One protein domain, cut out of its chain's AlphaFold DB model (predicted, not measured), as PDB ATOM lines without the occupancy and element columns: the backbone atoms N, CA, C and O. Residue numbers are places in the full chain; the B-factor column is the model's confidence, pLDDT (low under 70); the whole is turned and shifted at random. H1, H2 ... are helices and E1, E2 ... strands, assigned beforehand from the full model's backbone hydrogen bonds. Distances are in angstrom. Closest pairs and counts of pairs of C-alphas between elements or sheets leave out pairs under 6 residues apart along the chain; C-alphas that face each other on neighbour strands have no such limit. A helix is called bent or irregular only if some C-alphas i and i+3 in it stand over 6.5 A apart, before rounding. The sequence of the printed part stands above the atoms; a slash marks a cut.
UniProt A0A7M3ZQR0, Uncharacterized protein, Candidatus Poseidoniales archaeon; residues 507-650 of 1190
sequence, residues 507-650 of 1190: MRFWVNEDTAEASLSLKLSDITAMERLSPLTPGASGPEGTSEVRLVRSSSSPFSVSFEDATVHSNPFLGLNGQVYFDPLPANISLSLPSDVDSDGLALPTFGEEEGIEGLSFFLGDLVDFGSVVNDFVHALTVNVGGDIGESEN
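This is residues 507 to 650 of the 1190 residues of an uncharacterized protein of Candidatus Poseidoniales archaeon (UniProt A0A7M3ZQR0). What shape do these atoms make? One six-stranded sheet curls like part of a barrel, and H1b, the second arm of a long bent helix, crosses E4, E1 and E2, making two layers there. Residues 608 to 614, 620 to 626 and 644 to 650 stick out. What is it built of? It has 144 printed residues, with strands E1 to E6 and then H1, class mixed; the mixed sheet runs E5, E4, E1, E2, E3, E6. It is loose, radius of gyration of the C-alphas 18.9 A, spanning 55 by 40 by 35 A.

How do the strands pair? E1, residues 507 to 512, E2, 517 to 533, and E3, 546 to 553, form a meander of two hairpins, each strand the antiparallel neighbour of the one before; N 510 and O 519, and N 531 and O 550, are within hydrogen-bond range, both 2.9 A. E4, residues 557 to 565, is parallel to E1, N 509 to O 562 2.9 A, and forms a hairpin with E5, 576 to 585, N 561 to O 580 2.7 A. E6, residues 588 to 594, is antiparallel to E3, N 549 to O 591 2.8 A. Where does E2 turn? It bends by 114 degrees at residue 528. And the helix? H1, residues 612 to 640, is one helix by its hydrogen bonds but bent, C-alphas 621 and 624 being 6.8 A apart; O i to N i+4 pairs within range are 5 of 6 in H1a and 12 of 13 in H1b. H1b is on the sheet at a height of 9.3 A, across the strands, 76 degrees to E2 on the local plane; its closest C-alphas to E2 are Asn 631 and Leu 520, 7.1 A. H1a is not on it.

Where does E1 begin? C-alpha 507 is at (-50.710, -33.541, 3.516). How long are the parts? E1 to E6 measure 17.3, 33.6, 22.8, 26.5, 22.7 and 20.3 A; H1a, residues 612 to 621, 14.3 A; H1b, 624 to 640, 25.0 A, ending at (-33.118, -36.940, 9.507).

How large is it? The two farthest C-alphas, Pro 572 and Glu 609, are 55.3 A apart. Is it whole and sure? The printed part has no cut; the links E2 to E3 and E6 to H1 are long. Mean pLDDT of the printed part is 74.9, with 59 residues under 70, among them 593 to 633.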
ATOM      1  N   MET A 507     -51.377 -32.622   2.599       94.62
ATOM      2  CA  MET A 507     -50.710 -33.541   3.516       94.62
ATOM      3  C   MET A 507     -50.019 -32.707   4.597       94.62
ATOM      4  O   MET A 507     -49.151 -31.896   4.300       94.62
ATOM      5  N   ARG A 508     -50.391 -32.881   5.859       94.06
ATOM      6  CA  ARG A 508     -49.771 -32.199   6.993       94.06
ATOM      7  C   ARG A 508     -49.257 -33.222   7.976       94.06
ATOM      8  O   ARG A 508     -50.047 -34.003   8.499       94.06
ATOM      9  N   PHE A 509     -47.969 -33.161   8.263       93.31
ATOM     10  CA  PHE A 509     -47.352 -33.920   9.331       93.31
ATOM     11  C   PHE A 509     -46.805 -32.972  10.392       93.31
ATOM     12  O   PHE A 509     -46.108 -32.009  10.078       93.31
ATOM     13  N   TRP A 510     -47.139 -33.251  11.645       93.56
ATOM     14  CA  TRP A 510     -46.658 -32.516  12.804       93.56
ATOM     15  C   TRP A 510     -46.145 -33.489  13.860       93.56
ATOM     16  O   TRP A 510     -46.810 -34.491  14.129       93.56
ATOM     17  N   VAL A 511     -45.013 -33.174  14.486       91.69
ATOM     18  CA  VAL A 511     -44.437 -33.971  15.573       91.69
ATOM     19  C   VAL A 511     -43.831 -33.101  16.673       91.69
ATOM     20  O   VAL A 511     -43.350 -31.993  16.432       91.69
ATOM     21  N   ASN A 512     -43.883 -33.610  17.902       91.31
ATOM     22  CA  ASN A 512     -43.217 -33.069  19.074       91.31
ATOM     23  C   ASN A 512     -42.773 -34.214  20.002       91.31
ATOM     24  O   ASN A 512     -43.579 -34.764  20.762       91.31
ATOM     25  N   GLU A 513     -41.485 -34.554  19.972       87.56
ATOM     26  CA  GLU A 513     -40.933 -35.630  20.803       87.56
ATOM     27  C   GLU A 513     -40.870 -35.263  22.293       87.56
ATOM     28  O   GLU A 513     -40.961 -36.154  23.137       87.56
ATOM     29  N   ASP A 514     -40.795 -33.971  22.652       88.62
ATOM     30  CA  ASP A 514     -40.764 -33.531  24.058       88.62
ATOM     31  C   ASP A 514     -42.059 -33.904  24.798       88.62
ATOM     32  O   ASP A 514     -42.058 -34.151  26.009       88.62
ATOM     33  N   THR A 515     -43.177 -33.943  24.066       89.69
ATOM     34  CA  THR A 515     -44.490 -34.381  24.558       89.69
ATOM     35  C   THR A 515     -44.892 -35.771  24.065       89.69
ATOM     36  O   THR A 515     -45.949 -36.247  24.466       89.69
ATOM     37  N   ALA A 516     -44.063 -36.422  23.239       87.75
ATOM     38  CA  ALA A 516     -44.352 -37.680  22.545       87.75
ATOM     39  C   ALA A 516     -45.650 -37.650  21.706       87.75
ATOM     40  O   ALA A 516     -46.368 -38.647  21.624       87.75
ATOM     41  N   GLU A 517     -45.959 -36.508  21.083       90.62
ATOM     42  CA  GLU A 517     -47.169 -36.320  20.272       90.62
ATOM     43  C   GLU A 517     -46.830 -36.171  18.782       90.62
ATOM     44  O   GLU A 517     -45.849 -35.533  18.411       90.62
ATOM     45  N   ALA A 518     -47.684 -36.711  17.917       90.00
ATOM     46  CA  ALA A 518     -47.592 -36.623  16.468       90.00
ATOM     47  C   ALA A 518     -48.987 -36.649  15.818       90.00
ATOM     48  O   ALA A 518     -49.963 -37.185  16.361       90.00
ATOM     49  N   SER A 519     -49.106 -36.028  14.647       91.69
ATOM     50  CA  SER A 519     -50.352 -35.916  13.894       91.69
ATOM     51  C   SER A 519     -50.086 -35.837  12.393       91.69
ATOM     52  O   SER A 519     -49.552 -34.842  11.906       91.69
ATOM     53  N   LEU A 520     -50.568 -36.834  11.656       92.25
ATOM     54  CA  LEU A 520     -50.655 -36.857  10.201       92.25
ATOM     55  C   LEU A 520     -52.102 -36.603   9.760       92.25
ATOM     56  O   LEU A 520     -53.028 -37.261  10.237       92.25
ATOM     57  N   SER A 521     -52.292 -35.669   8.831       95.25
ATOM     58  CA  SER A 521     -53.564 -35.379   8.166       95.25
ATOM     59  C   SER A 521     -53.363 -35.344   6.660       95.25
ATOM     60  O   SER A 521     -52.516 -34.605   6.166       95.25
ATOM     61  N   LEU A 522     -54.165 -36.101   5.923       93.88
ATOM     62  CA  LEU A 522     -54.178 -36.129   4.464       93.88
ATOM     63  C   LEU A 522     -55.611 -35.912   3.977       93.88
ATOM     64  O   LEU A 522     -56.546 -36.531   4.486       93.88
ATOM     65  N   LYS A 523     -55.783 -35.064   2.965       95.25
ATOM     66  CA  LYS A 523     -57.038 -34.911   2.233       95.25
ATOM     67  C   LYS A 523     -56.773 -34.780   0.739       95.25
ATOM     68  O   LYS A 523     -55.978 -33.939   0.328       95.25
ATOM     69  N   LEU A 524     -57.495 -35.563  -0.053       93.38
ATOM     70  CA  LEU A 524     -57.508 -35.494  -1.513       93.38
ATOM     71  C   LEU A 524     -58.956 -35.530  -2.007       93.38
ATOM     72  O   LEU A 524     -59.737 -36.371  -1.554       93.38
ATOM     73  N   SER A 525     -59.315 -34.630  -2.921       94.44
ATOM     74  CA  SER A 525     -60.682 -34.493  -3.440       94.44
ATOM     75  C   SER A 525     -60.809 -34.982  -4.886       94.44
ATOM     76  O   SER A 525     -59.814 -35.073  -5.613       94.44
ATOM     77  N   ASP A 526     -62.044 -35.242  -5.319       93.62
ATOM     78  CA  ASP A 526     -62.410 -35.542  -6.713       93.62
ATOM     79  C   ASP A 526     -61.742 -36.799  -7.308       93.62
ATOM     80  O   ASP A 526     -61.402 -36.820  -8.492       93.62
ATOM     81  N   ILE A 527     -61.542 -37.852  -6.511       92.06
ATOM     82  CA  ILE A 527     -60.795 -39.058  -6.912       92.06
ATOM     83  C   ILE A 527     -61.677 -40.009  -7.725       92.06
ATOM     84  O   ILE A 527     -62.712 -40.474  -7.245       92.06
ATOM     85  N   THR A 528     -61.222 -40.357  -8.927       93.00
ATOM     86  CA  THR A 528     -61.850 -41.355  -9.807       93.00
ATOM     87  C   THR A 528     -61.120 -42.695  -9.729       93.00
ATOM     88  O   THR A 528     -61.765 -43.739  -9.663       93.00
ATOM     89  N   ALA A 529     -59.784 -42.666  -9.699       90.06
ATOM     90  CA  ALA A 529     -58.966 -43.851  -9.473       90.06
ATOM     91  C   ALA A 529     -57.707 -43.521  -8.661       90.06
ATOM     92  O   ALA A 529     -57.128 -42.442  -8.798       90.06
ATOM     93  N   MET A 530     -57.293 -44.453  -7.809       87.88
ATOM     94  CA  MET A 530     -56.026 -44.419  -7.083       87.88
ATOM     95  C   MET A 530     -55.501 -45.847  -7.028       87.88
ATOM     96  O   MET A 530     -56.126 -46.694  -6.397       87.88
ATOM     97  N   GLU A 531     -54.391 -46.116  -7.703       84.88
ATOM     98  CA  GLU A 531     -53.873 -47.468  -7.918       84.88
ATOM     99  C   GLU A 531     -52.363 -47.513  -7.690       84.88
ATOM    100  O   GLU A 531     -51.648 -46.563  -7.998       84.88
ATOM    101  N   ARG A 532     -51.873 -48.640  -7.180       81.50
ATOM    102  CA  ARG A 532     -50.459 -49.001  -7.144       81.50
ATOM    103  C   ARG A 532     -50.272 -50.274  -7.953       81.50
ATOM    104  O   ARG A 532     -50.906 -51.281  -7.648       81.50
ATOM    105  N   LEU A 533     -49.380 -50.235  -8.928       82.88
ATOM    106  CA  LEU A 533     -48.908 -51.389  -9.676       82.88
ATOM    107  C   LEU A 533     -47.595 -51.856  -9.049       82.88
ATOM    108  O   LEU A 533     -46.677 -51.056  -8.837       82.88
ATOM    109  N   SER A 534     -47.514 -53.135  -8.709       77.50
ATOM    110  CA  SER A 534     -46.296 -53.727  -8.154       77.50
ATOM    111  C   SER A 534     -45.195 -53.877  -9.211       77.50
ATOM    112  O   SER A 534     -45.496 -53.971 -10.404       77.50
ATOM    113  N   PRO A 535     -43.912 -53.886  -8.798       76.25
ATOM    114  CA  PRO A 535     -42.805 -54.114  -9.720       76.25
ATOM    115  C   PRO A 535     -42.862 -55.530 -10.306       76.25
ATOM    116  O   PRO A 535     -43.208 -56.482  -9.612       76.25
ATOM    117  N   LEU A 536     -42.452 -55.694 -11.567       79.69
ATOM    118  CA  LEU A 536     -42.372 -57.009 -12.222       79.69
ATOM    119  C   LEU A 536     -41.322 -57.930 -11.575       79.69
ATOM    120  O   LEU A 536     -41.427 -59.153 -11.645       79.69
ATOM    121  N   THR A 537     -40.256 -57.364 -11.012       79.12
ATOM    122  CA  THR A 537     -39.185 -58.060 -10.293       79.12
ATOM    123  C   THR A 537     -38.722 -57.184  -9.123       79.12
ATOM    124  O   THR A 537     -37.879 -56.309  -9.326       79.12
ATOM    125  N   PRO A 538     -39.248 -57.404  -7.902       72.75
ATOM    126  CA  PRO A 538     -38.876 -56.624  -6.724       72.75
ATOM    127  C   PRO A 538     -37.353 -56.563  -6.520       72.75
ATOM    128  O   PRO A 538     -36.670 -57.591  -6.575       72.75
ATOM    129  N   GLY A 539     -36.819 -55.357  -6.322       65.25
ATOM    130  CA  GLY A 539     -35.387 -55.097  -6.120       65.25
ATOM    131  C   GLY A 539     -34.475 -55.256  -7.335       65.25
ATOM    132  O   GLY A 539     -33.249 -55.220  -7.199       65.25
ATOM    133  N   ALA A 540     -35.034 -55.414  -8.538       68.19
ATOM    134  CA  ALA A 540     -34.273 -55.222  -9.768       68.19
ATOM    135  C   ALA A 540     -34.012 -53.725 -10.026       68.19
ATOM    136  O   ALA A 540     -34.817 -52.868  -9.681       68.19
ATOM    137  N   SER A 541     -32.894 -53.391 -10.671       58.31
ATOM    138  CA  SER A 541     -32.655 -52.028 -11.164       58.31
ATOM    139  C   SER A 541     -33.370 -51.805 -12.505       58.31
ATOM    140  O   SER A 541     -33.344 -52.686 -13.368       58.31
ATOM    141  N   GLY A 542     -33.952 -50.619 -12.706       62.50
ATOM    142  CA  GLY A 542     -34.675 -50.236 -13.928       62.50
ATOM    143  C   GLY A 542     -36.183 -50.547 -13.896       62.50
ATOM    144  O   GLY A 542     -36.696 -50.960 -12.856       62.50
ATOM    145  N   PRO A 543     -36.899 -50.410 -15.033       65.81
ATOM    146  CA  PRO A 543     -38.371 -50.415 -15.085       65.81
ATOM    147  C   PRO A 543     -39.047 -51.708 -14.603       65.81
ATOM    148  O   PRO A 543     -40.231 -51.725 -14.284       65.81
ATOM    149  N   GLU A 544     -38.314 -52.825 -14.583       71.94
ATOM    150  CA  GLU A 544     -38.839 -54.095 -14.078       71.94
ATOM    151  C   GLU A 544     -38.892 -54.126 -12.540       71.94
ATOM    152  O   GLU A 544     -39.713 -54.851 -11.993       71.94
ATOM    153  N   GLY A 545     -38.079 -53.331 -11.834       70.00
ATOM    154  CA  GLY A 545     -38.083 -53.240 -10.366       70.00
ATOM    155  C   GLY A 545     -38.796 -52.017  -9.790       70.00
ATOM    156  O   GLY A 545     -38.737 -51.777  -8.583       70.00
ATOM    157  N   THR A 546     -39.483 -51.244 -10.628       68.44
ATOM    158  CA  THR A 546     -40.223 -50.045 -10.216       68.44
ATOM    159  C   THR A 546     -41.705 -50.340  -9.995       68.44
ATOM    160  O   THR A 546     -42.349 -50.959 -10.838       68.44
ATOM    161  N   SER A 547     -42.254 -49.867  -8.876       73.94
ATOM    162  CA  SER A 547     -43.695 -49.785  -8.627       73.94
ATOM    163  C   SER A 547     -44.238 -48.477  -9.204       73.94
ATOM    164  O   SER A 547     -43.609 -47.435  -9.042       73.94
ATOM    165  N   GLU A 548     -45.409 -48.512  -9.841       80.56
ATOM    166  CA  GLU A 548     -46.077 -47.322 -10.385       80.56
ATOM    167  C   GLU A 548     -47.289 -46.958  -9.517       80.56
ATOM    168  O   GLU A 548     -48.178 -47.778  -9.298       80.56
ATOM    169  N   VAL A 549     -47.355 -45.722  -9.027       82.44
ATOM    170  CA  VAL A 549     -48.516 -45.167  -8.320       82.44
ATOM    171  C   VAL A 549     -49.266 -44.237  -9.260       82.44
ATOM    172  O   VAL A 549     -48.716 -43.237  -9.718       82.44
ATOM    173  N   ARG A 550     -50.540 -44.532  -9.518       85.50
ATOM    174  CA  ARG A 550     -51.421 -43.761 -10.393       85.50
ATOM    175  C   ARG A 550     -52.534 -43.089  -9.598       85.50
ATOM    176  O   ARG A 550     -53.279 -43.742  -8.873       85.50
ATOM    177  N   LEU A 551     -52.698 -41.786  -9.798       88.12
ATOM    178  CA  LEU A 551     -53.800 -40.985  -9.277       88.12
ATOM    179  C   LEU A 551     -54.552 -40.339 -10.444       88.12
ATOM    180  O   LEU A 551     -53.970 -39.603 -11.238       88.12
ATOM    181  N   VAL A 552     -55.856 -40.601 -10.518       90.50
ATOM    182  CA  VAL A 552     -56.774 -40.037 -11.514       90.50
ATOM    183  C   VAL A 552     -57.895 -39.304 -10.796       90.50
ATOM    184  O   VAL A 552     -58.636 -39.880  -9.993       90.50
ATOM    185  N   ARG A 553     -58.053 -38.028 -11.126       91.31
ATOM    186  CA  ARG A 553     -59.029 -37.116 -10.536       91.31
ATOM    187  C   ARG A 553     -59.937 -36.549 -11.616       91.31
ATOM    188  O   ARG A 553     -59.554 -36.432 -12.778       91.31
ATOM    189  N   SER A 554     -61.157 -36.175 -11.245       91.44
ATOM    190  CA  SER A 554     -62.077 -35.514 -12.181       91.44
ATOM    191  C   SER A 554     -61.729 -34.044 -12.424       91.44
ATOM    192  O   SER A 554     -62.095 -33.491 -13.465       91.44
ATOM    193  N   SER A 555     -61.024 -33.417 -11.479       88.94
ATOM    194  CA  SER A 555     -60.567 -32.037 -11.574       88.94
ATOM    195  C   SER A 555     -59.244 -31.832 -10.835       88.94
ATOM    196  O   SER A 555     -58.910 -32.557  -9.896       88.94
ATOM    197  N   SER A 556     -58.486 -30.848 -11.296       90.19
ATOM    198  CA  SER A 556     -57.197 -30.438 -10.744       90.19
ATOM    199  C   SER A 556     -57.426 -29.374  -9.680       90.19
ATOM    200  O   SER A 556     -58.208 -28.438  -9.874       90.19
ATOM    201  N   SER A 557     -56.734 -29.488  -8.551       92.69
ATOM    202  CA  SER A 557     -56.890 -28.569  -7.421       92.69
ATOM    203  C   SER A 557     -55.547 -28.292  -6.760       92.69
ATOM    204  O   SER A 557     -54.676 -29.160  -6.803       92.69
ATOM    205  N   PRO A 558     -55.368 -27.140  -6.094       95.00
ATOM    206  CA  PRO A 558     -54.176 -26.905  -5.295       95.00
ATOM    207  C   PRO A 558     -53.965 -27.993  -4.239       95.00
ATOM    208  O   PRO A 558     -54.936 -28.436  -3.619       95.00
ATOM    209  N   PHE A 559     -52.711 -28.388  -4.028       95.25
ATOM    210  CA  PHE A 559     -52.309 -29.365  -3.015       95.25
ATOM    211  C   PHE A 559     -51.153 -28.811  -2.191       95.25
ATOM    212  O   PHE A 559     -50.155 -28.347  -2.742       95.25
ATOM    213  N   SER A 560     -51.301 -28.842  -0.868       96.38
ATOM    214  CA  SER A 560     -50.299 -28.316   0.065       96.38
ATOM    215  C   SER A 560     -49.703 -29.430   0.915       96.38
ATOM    216  O   SER A 560     -50.434 -30.165   1.568       96.38
ATOM    217  N   VAL A 561     -48.384 -29.522   0.973       94.62
ATOM    218  CA  VAL A 561     -47.655 -30.393   1.895       94.62
ATOM    219  C   VAL A 561     -47.028 -29.531   2.985       94.62
ATOM    220  O   VAL A 561     -46.448 -28.496   2.675       94.62
ATOM    221  N   SER A 562     -47.137 -29.937   4.248       94.69
ATOM    222  CA  SER A 562     -46.521 -29.265   5.397       94.69
ATOM    223  C   SER A 562     -45.842 -30.288   6.299       94.69
ATOM    224  O   SER A 562     -46.466 -31.277   6.690       94.69
ATOM    225  N   PHE A 563     -44.589 -30.020   6.651       93.19
ATOM    226  CA  PHE A 563     -43.831 -30.735   7.672       93.19
ATOM    227  C   PHE A 563     -43.530 -29.765   8.811       93.19
ATOM    228  O   PHE A 563     -43.001 -28.678   8.576       93.19
ATOM    229  N   GLU A 564     -43.899 -30.134  10.034       92.44
ATOM    230  CA  GLU A 564     -43.736 -29.302  11.224       92.44
ATOM    231  C   GLU A 564     -43.139 -30.129  12.367       92.44
ATOM    232  O   GLU A 564     -43.847 -30.876  13.043       92.44
ATOM    233  N   ASP A 565     -41.843 -29.973  12.612       91.81
ATOM    234  CA  ASP A 565     -41.182 -30.534  13.787       91.81
ATOM    235  C   ASP A 565     -41.042 -29.454  14.867       91.81
ATOM    236  O   ASP A 565     -40.244 -28.518  14.746       91.81
ATOM    237  N   ALA A 566     -41.858 -29.574  15.918       90.88
ATOM    238  CA  ALA A 566     -41.882 -28.676  17.070       90.88
ATOM    239  C   ALA A 566     -40.979 -29.145  18.227       90.88
ATOM    240  O   ALA A 566     -40.988 -28.521  19.293       90.88
ATOM    241  N   THR A 567     -40.224 -30.227  18.031       90.06
ATOM    242  CA  THR A 567     -39.305 -30.798  19.019       90.06
ATOM    243  C   THR A 567     -38.122 -29.869  19.273       90.06
ATOM    244  O   THR A 567     -37.503 -29.343  18.343       90.06
ATOM    245  N   VAL A 568     -37.742 -29.686  20.539       88.38
ATOM    246  CA  VAL A 568     -36.505 -28.980  20.886       88.38
ATOM    247  C   VAL A 568     -35.327 -29.952  20.831       88.38
ATOM    248  O   VAL A 568     -34.899 -30.522  21.836       88.38
ATOM    249  N   HIS A 569     -34.762 -30.121  19.637       86.25
ATOM    250  CA  HIS A 569     -33.603 -30.987  19.442       86.25
ATOM    251  C   HIS A 569     -32.350 -30.440  20.135       86.25
ATOM    252  O   HIS A 569     -31.924 -29.308  19.910       86.25
ATOM    253  N   SER A 570     -31.701 -31.281  20.946       82.69
ATOM    254  CA  SER A 570     -30.361 -30.979  21.484       82.69
ATOM    255  C   SER A 570     -29.282 -30.959  20.393       82.69
ATOM    256  O   SER A 570     -28.265 -30.278  20.527       82.69
ATOM    257  N   ASN A 571     -29.508 -31.705  19.307       84.06
ATOM    258  CA  ASN A 571     -28.675 -31.703  18.117       84.06
ATOM    259  C   ASN A 571     -29.274 -30.738  17.076       84.06
ATOM    260  O   ASN A 571     -30.333 -31.043  16.532       84.06
ATOM    261  N   PRO A 572     -28.621 -29.606  16.757       86.25
ATOM    262  CA  PRO A 572     -29.213 -28.584  15.895       86.25
ATOM    263  C   PRO A 572     -29.368 -29.017  14.428       86.25
ATOM    264  O   PRO A 572     -30.023 -28.307  13.676       86.25
ATOM    265  N   PHE A 573     -28.804 -30.163  14.033       86.50
ATOM    266  CA  PHE A 573     -28.898 -30.735  12.685       86.50
ATOM    267  C   PHE A 573     -30.187 -31.536  12.429       86.50
ATOM    268  O   PHE A 573     -30.412 -31.971  11.299       86.50
ATOM    269  N   LEU A 574     -31.004 -31.779  13.456       88.06
ATOM    270  CA  LEU A 574     -32.210 -32.605  13.364       88.06
ATOM    271  C   LEU A 574     -33.480 -31.767  13.195       88.06
ATOM    272  O   LEU A 574     -33.529 -30.597  13.582       88.06
ATOM    273  N   GLY A 575     -34.502 -32.418  12.641       89.38
ATOM    274  CA  GLY A 575     -35.848 -31.888  12.468       89.38
ATOM    275  C   GLY A 575     -36.055 -31.177  11.136       89.38
ATOM    276  O   GLY A 575     -35.205 -30.409  10.683       89.38
ATOM    277  N   LEU A 576     -37.204 -31.429  10.514       90.12
ATOM    278  CA  LEU A 576     -37.608 -30.884   9.222       90.12
ATOM    279  C   LEU A 576     -38.836 -29.992   9.390       90.12
ATOM    280  O   LEU A 576     -39.869 -30.411   9.908       90.12
ATOM    281  N   ASN A 577     -38.733 -28.761   8.905       92.50
ATOM    282  CA  ASN A 577     -39.827 -27.804   8.877       92.50
ATOM    283  C   ASN A 577     -39.945 -27.199   7.482       92.50
ATOM    284  O   ASN A 577     -38.953 -26.737   6.923       92.50
ATOM    285  N   GLY A 578     -41.148 -27.156   6.920       92.62
ATOM    286  CA  GLY A 578     -41.343 -26.518   5.627       92.62
ATOM    287  C   GLY A 578     -42.605 -26.929   4.894       92.62
ATOM    288  O   GLY A 578     -43.419 -27.702   5.396       92.62
ATOM    289  N   GLN A 579     -42.777 -26.362   3.704       94.88
ATOM    290  CA  GLN A 579     -43.986 -26.480   2.907       94.88
ATOM    291  C   GLN A 579     -43.662 -26.737   1.435       94.88
ATOM    292  O   GLN A 579     -42.721 -26.172   0.878       94.88
ATOM    293  N   VAL A 580     -44.493 -27.555   0.793       95.00
ATOM    294  CA  VAL A 580     -44.524 -27.728  -0.663       95.00
ATOM    295  C   VAL A 580     -45.917 -27.374  -1.149       95.00
ATOM    296  O   VAL A 580     -46.909 -27.770  -0.545       95.00
ATOM    297  N   TYR A 581     -46.017 -26.622  -2.233       96.00
ATOM    298  CA  TYR A 581     -47.287 -26.175  -2.782       96.00
ATOM    299  C   TYR A 581     -47.339 -26.433  -4.282       96.00
ATOM    300  O   TYR A 581     -46.480 -25.958  -5.032       96.00
ATOM    301  N   PHE A 582     -48.366 -27.168  -4.699       93.88
ATOM    302  CA  PHE A 582     -48.689 -27.446  -6.093       93.88
ATOM    303  C   PHE A 582     -49.930 -26.653  -6.495       93.88
ATOM    304  O   PHE A 582     -50.949 -26.709  -5.801       93.88
ATOM    305  N   ASP A 583     -49.863 -25.940  -7.620       93.81
ATOM    306  CA  ASP A 583     -50.973 -25.117  -8.114       93.81
ATOM    307  C   ASP A 583     -51.167 -25.234  -9.636       93.81
ATOM    308  O   ASP A 583     -50.427 -24.587 -10.393       93.81
ATOM    309  N   PRO A 584     -52.166 -26.021 -10.086       92.75
ATOM    310  CA  PRO A 584     -52.859 -27.077  -9.330       92.75
ATOM    311  C   PRO A 584     -52.001 -28.353  -9.227       92.75
ATOM    312  O   PRO A 584     -51.068 -28.537  -9.997       92.75
ATOM    313  N   LEU A 585     -52.340 -29.276  -8.325       91.25
ATOM    314  CA  LEU A 585     -51.913 -30.671  -8.451       91.25
ATOM    315  C   LEU A 585     -52.629 -31.285  -9.662       91.25
ATOM    316  O   LEU A 585     -53.870 -31.275  -9.667       91.25
ATOM    317  N   PRO A 586     -51.894 -31.810 -10.660       89.69
ATOM    318  CA  PRO A 586     -52.508 -32.355 -11.858       89.69
ATOM    319  C   PRO A 586     -53.550 -33.438 -11.587       89.69
ATOM    320  O   PRO A 586     -53.428 -34.231 -10.651       89.69
ATOM    321  N   ALA A 587     -54.584 -33.488 -12.427       87.25
ATOM    322  CA  ALA A 587     -55.650 -34.477 -12.288       87.25
ATOM    323  C   ALA A 587     -55.184 -35.911 -12.592       87.25
ATOM    324  O   ALA A 587     -55.738 -36.857 -12.043       87.25
ATOM    325  N   ASN A 588     -54.178 -36.067 -13.454       87.38
ATOM    326  CA  ASN A 588     -53.576 -37.355 -13.784       87.38
ATOM    327  C   ASN A 588     -52.103 -37.302 -13.411       87.38
ATOM    328  O   ASN A 588     -51.375 -36.474 -13.955       87.38
ATOM    329  N   ILE A 589     -51.704 -38.164 -12.485       83.88
ATOM    330  CA  ILE A 589     -50.331 -38.298 -12.009       83.88
ATOM    331  C   ILE A 589     -50.007 -39.783 -12.009       83.88
ATOM    332  O   ILE A 589     -50.722 -40.569 -11.387       83.88
ATOM    333  N   SER A 590     -48.935 -40.158 -12.690       82.56
ATOM    334  CA  SER A 590     -48.241 -41.423 -12.465       82.56
ATOM    335  C   SER A 590     -46.885 -41.115 -11.845       82.56
ATOM    336  O   SER A 590     -46.243 -40.148 -12.248       82.56
ATOM    337  N   LEU A 591     -46.475 -41.899 -10.854       78.50
ATOM    338  CA  LEU A 591     -45.167 -41.817 -10.217       78.50
ATOM    339  C   LEU A 591     -44.573 -43.222 -10.139       78.50
ATOM    340  O   LEU A 591     -45.137 -44.085  -9.468       78.50
ATOM    341  N   SER A 592     -43.429 -43.428 -10.778       72.88
ATOM    342  CA  SER A 592     -42.675 -44.681 -10.699       72.88
ATOM    343  C   SER A 592     -41.575 -44.571  -9.641       72.88
ATOM    344  O   SER A 592     -40.806 -43.617  -9.666       72.88
ATOM    345  N   LEU A 593     -41.506 -45.521  -8.704       67.19
ATOM    346  CA  LEU A 593     -40.492 -45.582  -7.640       67.19
ATOM    347  C   LEU A 593     -39.903 -47.000  -7.548       67.19
ATOM    348  O   LEU A 593     -40.665 -47.968  -7.619       67.19
ATOM    349  N   PRO A 594     -38.585 -47.172  -7.334       64.75
ATOM    350  CA  PRO A 594     -38.000 -48.481  -7.043       64.75
ATOM    351  C   PRO A 594     -38.662 -49.133  -5.818       64.75
ATOM    352  O   PRO A 594     -38.874 -48.470  -4.802       64.75
ATOM    353  N   SER A 595     -39.001 -50.424  -5.900       65.38
ATOM    354  CA  SER A 595     -39.633 -51.152  -4.793       65.38
ATOM    355  C   SER A 595     -39.090 -52.575  -4.664       65.38
ATOM    356  O   SER A 595     -39.097 -53.357  -5.614       65.38
ATOM    357  N   ASP A 596     -38.706 -52.939  -3.443       60.59
ATOM    358  CA  ASP A 596     -38.380 -54.319  -3.050       60.59
ATOM    359  C   ASP A 596     -39.618 -55.090  -2.562       60.59
ATOM    360  O   ASP A 596     -39.536 -56.266  -2.203       60.59
ATOM    361  N   VAL A 597     -40.771 -54.417  -2.509       56.69
ATOM    362  CA  VAL A 597     -42.000 -54.926  -1.901       56.69
ATOM    363  C   VAL A 597     -42.986 -55.343  -2.987       56.69
ATOM    364  O   VAL A 597     -43.454 -54.505  -3.763       56.69
ATOM    365  N   ASP A 598     -43.331 -56.629  -2.992       59.34
ATOM    366  CA  ASP A 598     -44.412 -57.193  -3.803       59.34
ATOM    367  C   ASP A 598     -45.795 -56.929  -3.160       59.34
ATOM    368  O   ASP A 598     -45.905 -56.711  -1.951       59.34
ATOM    369  N   SER A 599     -46.861 -56.914  -3.959       56.28
ATOM    370  CA  SER A 599     -48.263 -56.757  -3.520       56.28
ATOM    371  C   SER A 599     -48.818 -57.954  -2.753       56.28
ATOM    372  O   SER A 599     -49.871 -57.822  -2.131       56.28
ATOM    373  N   ASP A 600     -48.108 -59.083  -2.739       50.38
ATOM    374  CA  ASP A 600     -48.518 -60.338  -2.092       50.38
ATOM    375  C   ASP A 600     -48.884 -60.201  -0.597       50.38
ATOM    376  O   ASP A 600     -49.551 -61.070  -0.037       50.38
ATOM    377  N   GLY A 601     -48.470 -59.114   0.071       42.09
ATOM    378  CA  GLY A 601     -48.800 -58.827   1.473       42.09
ATOM    379  C   GLY A 601     -50.167 -58.168   1.723       42.09
ATOM    380  O   GLY A 601     -50.602 -58.122   2.870       42.09
ATOM    381  N   LEU A 602     -50.852 -57.658   0.694       48.00
ATOM    382  CA  LEU A 602     -52.171 -57.005   0.790       48.00
ATOM    383  C   LEU A 602     -53.292 -57.984   0.399       48.00
ATOM    384  O   LEU A 602     -54.083 -57.731  -0.508       48.00
ATOM    385  N   ALA A 603     -53.358 -59.130   1.078       46.03
ATOM    386  CA  ALA A 603     -54.454 -60.081   0.913       46.03
ATOM    387  C   ALA A 603     -55.648 -59.674   1.793       46.03
ATOM    388  O   ALA A 603     -55.480 -59.350   2.970       46.03
ATOM    389  N   LEU A 604     -56.868 -59.712   1.243       51.09
ATOM    390  CA  LEU A 604     -58.064 -59.654   2.084       51.09
ATOM    391  C   LEU A 604     -58.048 -60.853   3.045       51.09
ATOM    392  O   LEU A 604     -57.785 -61.971   2.592       51.09
ATOM    393  N   PRO A 605     -58.381 -60.659   4.330       46.31
ATOM    394  CA  PRO A 605     -58.543 -61.776   5.245       46.31
ATOM    395  C   PRO A 605     -59.577 -62.745   4.683       46.31
ATOM    396  O   PRO A 605     -60.670 -62.357   4.250       46.31
ATOM    397  N   THR A 606     -59.228 -64.025   4.671       48.03
ATOM    398  CA  THR A 606     -60.165 -65.066   4.273       48.03
ATOM    399  C   THR A 606     -61.111 -65.329   5.436       48.03
ATOM    400  O   THR A 606     -60.665 -65.661   6.526       48.03
ATOM    401  N   PHE A 607     -62.424 -65.256   5.215       50.25
ATOM    402  CA  PHE A 607     -63.428 -65.684   6.200       50.25
ATOM    403  C   PHE A 607     -63.452 -67.224   6.335       50.25
ATOM    404  O   PHE A 607     -64.461 -67.861   6.038       50.25
ATOM    405  N   GLY A 608     -62.318 -67.848   6.665       45.41
ATOM    406  CA  GLY A 608     -62.136 -69.298   6.740       45.41
ATOM    407  C   GLY A 608     -62.524 -69.905   8.093       45.41
ATOM    408  O   GLY A 608     -62.834 -69.191   9.040       45.41
ATOM    409  N   GLU A 609     -62.505 -71.240   8.185       40.38
ATOM    410  CA  GLU A 609     -62.821 -72.023   9.399       40.38
ATOM    411  C   GLU A 609     -61.922 -71.722  10.616       40.38
ATOM    412  O   GLU A 609     -62.361 -71.959  11.738       40.38
ATOM    413  N   GLU A 610     -60.705 -71.196  10.420       39.06
ATOM    414  CA  GLU A 610     -59.820 -70.762  11.519       39.06
ATOM    415  C   GLU A 610     -60.058 -69.304  11.949       39.06
ATOM    416  O   GLU A 610     -59.569 -68.911  13.001       39.06
ATOM    417  N   GLU A 611     -60.834 -68.515  11.190       46.97
ATOM    418  CA  GLU A 611     -60.974 -67.072  11.428       46.97
ATOM    419  C   GLU A 611     -62.427 -66.569  11.555       46.97
ATOM    420  O   GLU A 611     -62.648 -65.661  12.330       46.97
ATOM    421  N   GLY A 612     -63.472 -67.121  10.928       49.84
ATOM    422  CA  GLY A 612     -64.882 -66.746  11.209       49.84
ATOM    423  C   GLY A 612     -65.175 -65.237  11.450       49.84
ATOM    424  O   GLY A 612     -64.763 -64.369  10.683       49.84
ATOM    425  N   ILE A 613     -65.904 -64.919  12.532       51.06
ATOM    426  CA  ILE A 613     -66.112 -63.543  13.048       51.06
ATOM    427  C   ILE A 613     -64.795 -62.926  13.579       51.06
ATOM    428  O   ILE A 613     -64.630 -61.705  13.572       51.06
ATOM    429  N   GLU A 614     -63.856 -63.768  14.005       48.47
ATOM    430  CA  GLU A 614     -62.523 -63.417  14.509       48.47
ATOM    431  C   GLU A 614     -61.660 -62.729  13.433       48.47
ATOM    432  O   GLU A 614     -61.038 -61.721  13.720       48.47
ATOM    433  N   GLY A 615     -61.700 -63.160  12.167       47.78
ATOM    434  CA  GLY A 615     -60.953 -62.576  11.043       47.78
ATOM    435  C   GLY A 615     -61.458 -61.193  10.645       47.78
ATOM    436  O   GLY A 615     -60.683 -60.314  10.279       47.78
ATOM    437  N   LEU A 616     -62.766 -60.957  10.799       49.09
ATOM    438  CA  LEU A 616     -63.380 -59.631  10.650       49.09
ATOM    439  C   LEU A 616     -62.936 -58.699  11.796       49.09
ATOM    440  O   LEU A 616     -62.739 -57.504  11.587       49.09
ATOM    441  N   SER A 617     -62.738 -59.260  12.992       49.09
ATOM    442  CA  SER A 617     -62.169 -58.590  14.166       49.09
ATOM    443  C   SER A 617     -60.663 -58.298  14.007       49.09
ATOM    444  O   SER A 617     -60.256 -57.168  14.281       49.09
ATOM    445  N   PHE A 618     -59.862 -59.232  13.476       50.81
ATOM    446  CA  PHE A 618     -58.426 -59.065  13.195       50.81
ATOM    447  C   PHE A 618     -58.157 -58.033  12.092       50.81
ATOM    448  O   PHE A 618     -57.340 -57.139  12.287       50.81
ATOM    449  N   PHE A 619     -58.909 -58.067  10.986       51.69
ATOM    450  CA  PHE A 619     -58.801 -57.070   9.913       51.69
ATOM    451  C   PHE A 619     -59.043 -55.639  10.400       51.69
ATOM    452  O   PHE A 619     -58.326 -54.707  10.043       51.69
ATOM    453  N   LEU A 620     -60.081 -55.456  11.221       53.06
ATOM    454  CA  LEU A 620     -60.351 -54.168  11.851       53.06
ATOM    455  C   LEU A 620     -59.254 -53.834  12.879       53.06
ATOM    456  O   LEU A 620     -58.877 -52.664  12.987       53.06
ATOM    457  N   GLY A 621     -58.720 -54.864  13.553       51.50
ATOM    458  CA  GLY A 621     -57.602 -54.883  14.504       51.50
ATOM    459  C   GLY A 621     -56.371 -54.091  14.064       51.50
ATOM    460  O   GLY A 621     -55.891 -53.218  14.794       51.50
ATOM    461  N   ASP A 622     -55.915 -54.347  12.844       63.19
ATOM    462  CA  ASP A 622     -54.601 -53.912  12.358       63.19
ATOM    463  C   ASP A 622     -54.539 -52.431  11.941       63.19
ATOM    464  O   ASP A 622     -53.457 -51.866  11.766       63.19
ATOM    465  N   LEU A 623     -55.681 -51.735  11.833       62.22
ATOM    466  CA  LEU A 623     -55.722 -50.320  11.426       62.22
ATOM    467  C   LEU A 623     -55.016 -49.393  12.433       62.22
ATOM    468  O   LEU A 623     -54.509 -48.324  12.068       62.22
ATOM    469  N   VAL A 624     -55.015 -49.762  13.717       65.69
ATOM    470  CA  VAL A 624     -54.349 -48.962  14.755       65.69
ATOM    471  C   VAL A 624     -52.835 -49.104  14.655       65.69
ATOM    472  O   VAL A 624     -52.132 -48.089  14.610       65.69
ATOM    473  N   ASP A 625     -52.369 -50.343  14.525       63.72
ATOM    474  CA  ASP A 625     -50.956 -50.681  14.380       63.72
ATOM    475  C   ASP A 625     -50.391 -50.087  13.085       63.72
ATOM    476  O   ASP A 625     -49.353 -49.423  13.123       63.72
ATOM    477  N   PHE A 626     -51.133 -50.167  11.974       66.94
ATOM    478  CA  PHE A 626     -50.774 -49.506  10.715       66.94
ATOM    479  C   PHE A 626     -50.518 -48.008  10.895       66.94
ATOM    480  O   PHE A 626     -49.505 -47.492  10.430       66.94
ATOM    481  N   GLY A 627     -51.401 -47.292  11.599       64.56
ATOM    482  CA  GLY A 627     -51.187 -45.860  11.793       64.56
ATOM    483  C   GLY A 627     -50.032 -45.526  12.728       64.56
ATOM    484  O   GLY A 627     -49.439 -44.473  12.538       64.56
ATOM    485  N   SER A 628     -49.667 -46.402  13.674       66.19
ATOM    486  CA  SER A 628     -48.427 -46.229  14.448       66.19
ATOM    487  C   SER A 628     -47.187 -46.374  13.561       66.19
ATOM    488  O   SER A 628     -46.340 -45.489  13.559       66.19
ATOM    489  N   VAL A 629     -47.155 -47.398  12.700       68.12
ATOM    490  CA  VAL A 629     -46.060 -47.640  11.747       68.12
ATOM    491  C   VAL A 629     -45.921 -46.493  10.746       68.12
ATOM    492  O   VAL A 629     -44.808 -46.056  10.467       68.12
ATOM    493  N   VAL A 630     -47.034 -45.974  10.217       68.75
ATOM    494  CA  VAL A 630     -47.012 -44.807   9.320       68.75
ATOM    495  C   VAL A 630     -46.484 -43.577  10.054       68.75
ATOM    496  O   VAL A 630     -45.669 -42.848   9.491       68.75
ATOM    497  N   ASN A 631     -46.910 -43.342  11.299       68.00
ATOM    498  CA  ASN A 631     -46.414 -42.216  12.090       68.00
ATOM    499  C   ASN A 631     -44.904 -42.335  12.330       68.00
ATOM    500  O   ASN A 631     -44.198 -41.356  12.128       68.00
ATOM    501  N   ASP A 632     -44.416 -43.526  12.683       67.19
ATOM    502  CA  ASP A 632     -42.993 -43.809  12.913       67.19
ATOM    503  C   ASP A 632     -42.165 -43.679  11.624       67.19
ATOM    504  O   ASP A 632     -41.056 -43.150  11.641       67.19
ATOM    505  N   PHE A 633     -42.704 -44.114  10.482       68.44
ATOM    506  CA  PHE A 633     -42.049 -43.969   9.180       68.44
ATOM    507  C   PHE A 633     -41.945 -42.502   8.753       68.44
ATOM    508  O   PHE A 633     -40.867 -42.032   8.384       68.44
ATOM    509  N   VAL A 634     -43.053 -41.756   8.825       73.00
ATOM    510  CA  VAL A 634     -43.049 -40.326   8.492       73.00
ATOM    511  C   VAL A 634     -42.195 -39.554   9.502       73.00
ATOM    512  O   VAL A 634     -41.448 -38.667   9.098       73.00
ATOM    513  N   HIS A 635     -42.212 -39.943  10.780       73.00
ATOM    514  CA  HIS A 635     -41.313 -39.417  11.807       73.00
ATOM    515  C   HIS A 635     -39.847 -39.629  11.428       73.00
ATOM    516  O   HIS A 635     -39.107 -38.648  11.355       73.00
ATOM    517  N   ALA A 636     -39.447 -40.852  11.074       68.62
ATOM    518  CA  ALA A 636     -38.085 -41.162  10.643       68.62
ATOM    519  C   ALA A 636     -37.642 -40.301   9.448       68.62
ATOM    520  O   ALA A 636     -36.521 -39.783   9.446       68.62
ATOM    521  N   LEU A 637     -38.534 -40.075   8.476       66.44
ATOM    522  CA  LEU A 637     -38.281 -39.139   7.380       66.44
ATOM    523  C   LEU A 637     -38.122 -37.695   7.902       66.44
ATOM    524  O   LEU A 637     -37.169 -36.994   7.571       66.44
ATOM    525  N   THR A 638     -38.998 -37.221   8.780       72.94
ATOM    526  CA  THR A 638     -38.919 -35.836   9.271       72.94
ATOM    527  C   THR A 638     -37.757 -35.539  10.221       72.94
ATOM    528  O   THR A 638     -37.338 -34.387  10.303       72.94
ATOM    529  N   VAL A 639     -37.194 -36.536  10.907       74.94
ATOM    530  CA  VAL A 639     -36.092 -36.309  11.856       74.94
ATOM    531  C   VAL A 639     -34.758 -36.107  11.136       74.94
ATOM    532  O   VAL A 639     -34.006 -35.197  11.497       74.94
ATOM    533  N   ASN A 640     -34.446 -36.937  10.131       67.62
ATOM    534  CA  ASN A 640     -33.118 -36.940   9.507       67.62
ATOM    535  C   ASN A 640     -33.096 -37.194   7.982       67.62
ATOM    536  O   ASN A 640     -32.146 -37.798   7.486       67.62
ATOM    537  N   VAL A 641     -34.084 -36.721   7.208       71.12
ATOM    538  CA  VAL A 641     -34.037 -36.799   5.727       71.12
ATOM    539  C   VAL A 641     -32.784 -36.120   5.168       71.12
ATOM    540  O   VAL A 641     -32.530 -34.944   5.426       71.12
ATOM    541  N   GLY A 642     -31.996 -36.874   4.396       59.53
ATOM    542  CA  GLY A 642     -30.756 -36.389   3.779       59.53
ATOM    543  C   GLY A 642     -29.726 -35.879   4.793       59.53
ATOM    544  O   GLY A 642     -29.032 -34.907   4.508       59.53
ATOM    545  N   GLY A 643     -29.713 -36.437   6.010       53.81
ATOM    546  CA  GLY A 643     -28.880 -35.952   7.110       53.81
ATOM    547  C   GLY A 643     -27.618 -36.756   7.414       53.81
ATOM    548  O   GLY A 643     -26.696 -36.172   7.980       53.81
ATOM    549  N   ASP A 644     -27.576 -38.037   7.041       58.19
ATOM    550  CA  ASP A 644     -26.359 -38.847   7.111       58.19
ATOM    551  C   ASP A 644     -25.516 -38.569   5.859       58.19
ATOM    552  O   ASP A 644     -26.000 -38.703   4.733       58.19
ATOM    553  N   ILE A 645     -24.271 -38.139   6.062       54.25
ATOM    554  CA  ILE A 645     -23.304 -37.876   4.990       54.25
ATOM    555  C   ILE A 645     -22.524 -39.174   4.770       54.25
ATOM    556  O   ILE A 645     -21.902 -39.696   5.695       54.25
ATOM    557  N   GLY A 646     -22.600 -39.733   3.565       47.25
ATOM    558  CA  GLY A 646     -21.944 -41.001   3.266       47.25
ATOM    559  C   GLY A 646     -22.479 -41.671   2.012       47.25
ATOM    560  O   GLY A 646     -23.148 -42.697   2.092       47.25
ATOM    561  N   GLU A 647     -22.139 -41.142   0.841       51.94
ATOM    562  CA  GLU A 647     -22.333 -41.861  -0.418       51.94
ATOM    563  C   GLU A 647     -21.209 -42.906  -0.592       51.94
ATOM    564  O   GLU A 647     -20.294 -42.775  -1.401       51.94
ATOM    565  N   SER A 648     -21.214 -43.953   0.243       44.09
ATOM    566  CA  SER A 648     -20.309 -45.107   0.083       44.09
ATOM    567  C   SER A 648     -20.935 -46.261  -0.703       44.09
ATOM    568  O   SER A 648     -20.255 -47.242  -1.009       44.09
ATOM    569  N   GLU A 649     -22.226 -46.155  -1.016       52.47
ATOM    570  CA  GLU A 649     -22.992 -47.135  -1.781       52.47
ATOM    571  C   GLU A 649     -23.588 -46.463  -3.020       52.47
ATOM    572  O   GLU A 649     -23.947 -45.289  -2.988       52.47
ATOM    573  N   ASN A 650     -23.653 -47.204  -4.129       55.12
ATOM    574  CA  ASN A 650     -24.256 -46.696  -5.358       55.12
ATOM    575  C   ASN A 650     -25.736 -46.383  -5.100       55.12
ATOM    576  O   ASN A 650     -26.458 -47.233  -4.576       55.12
TER     577      ASN A 650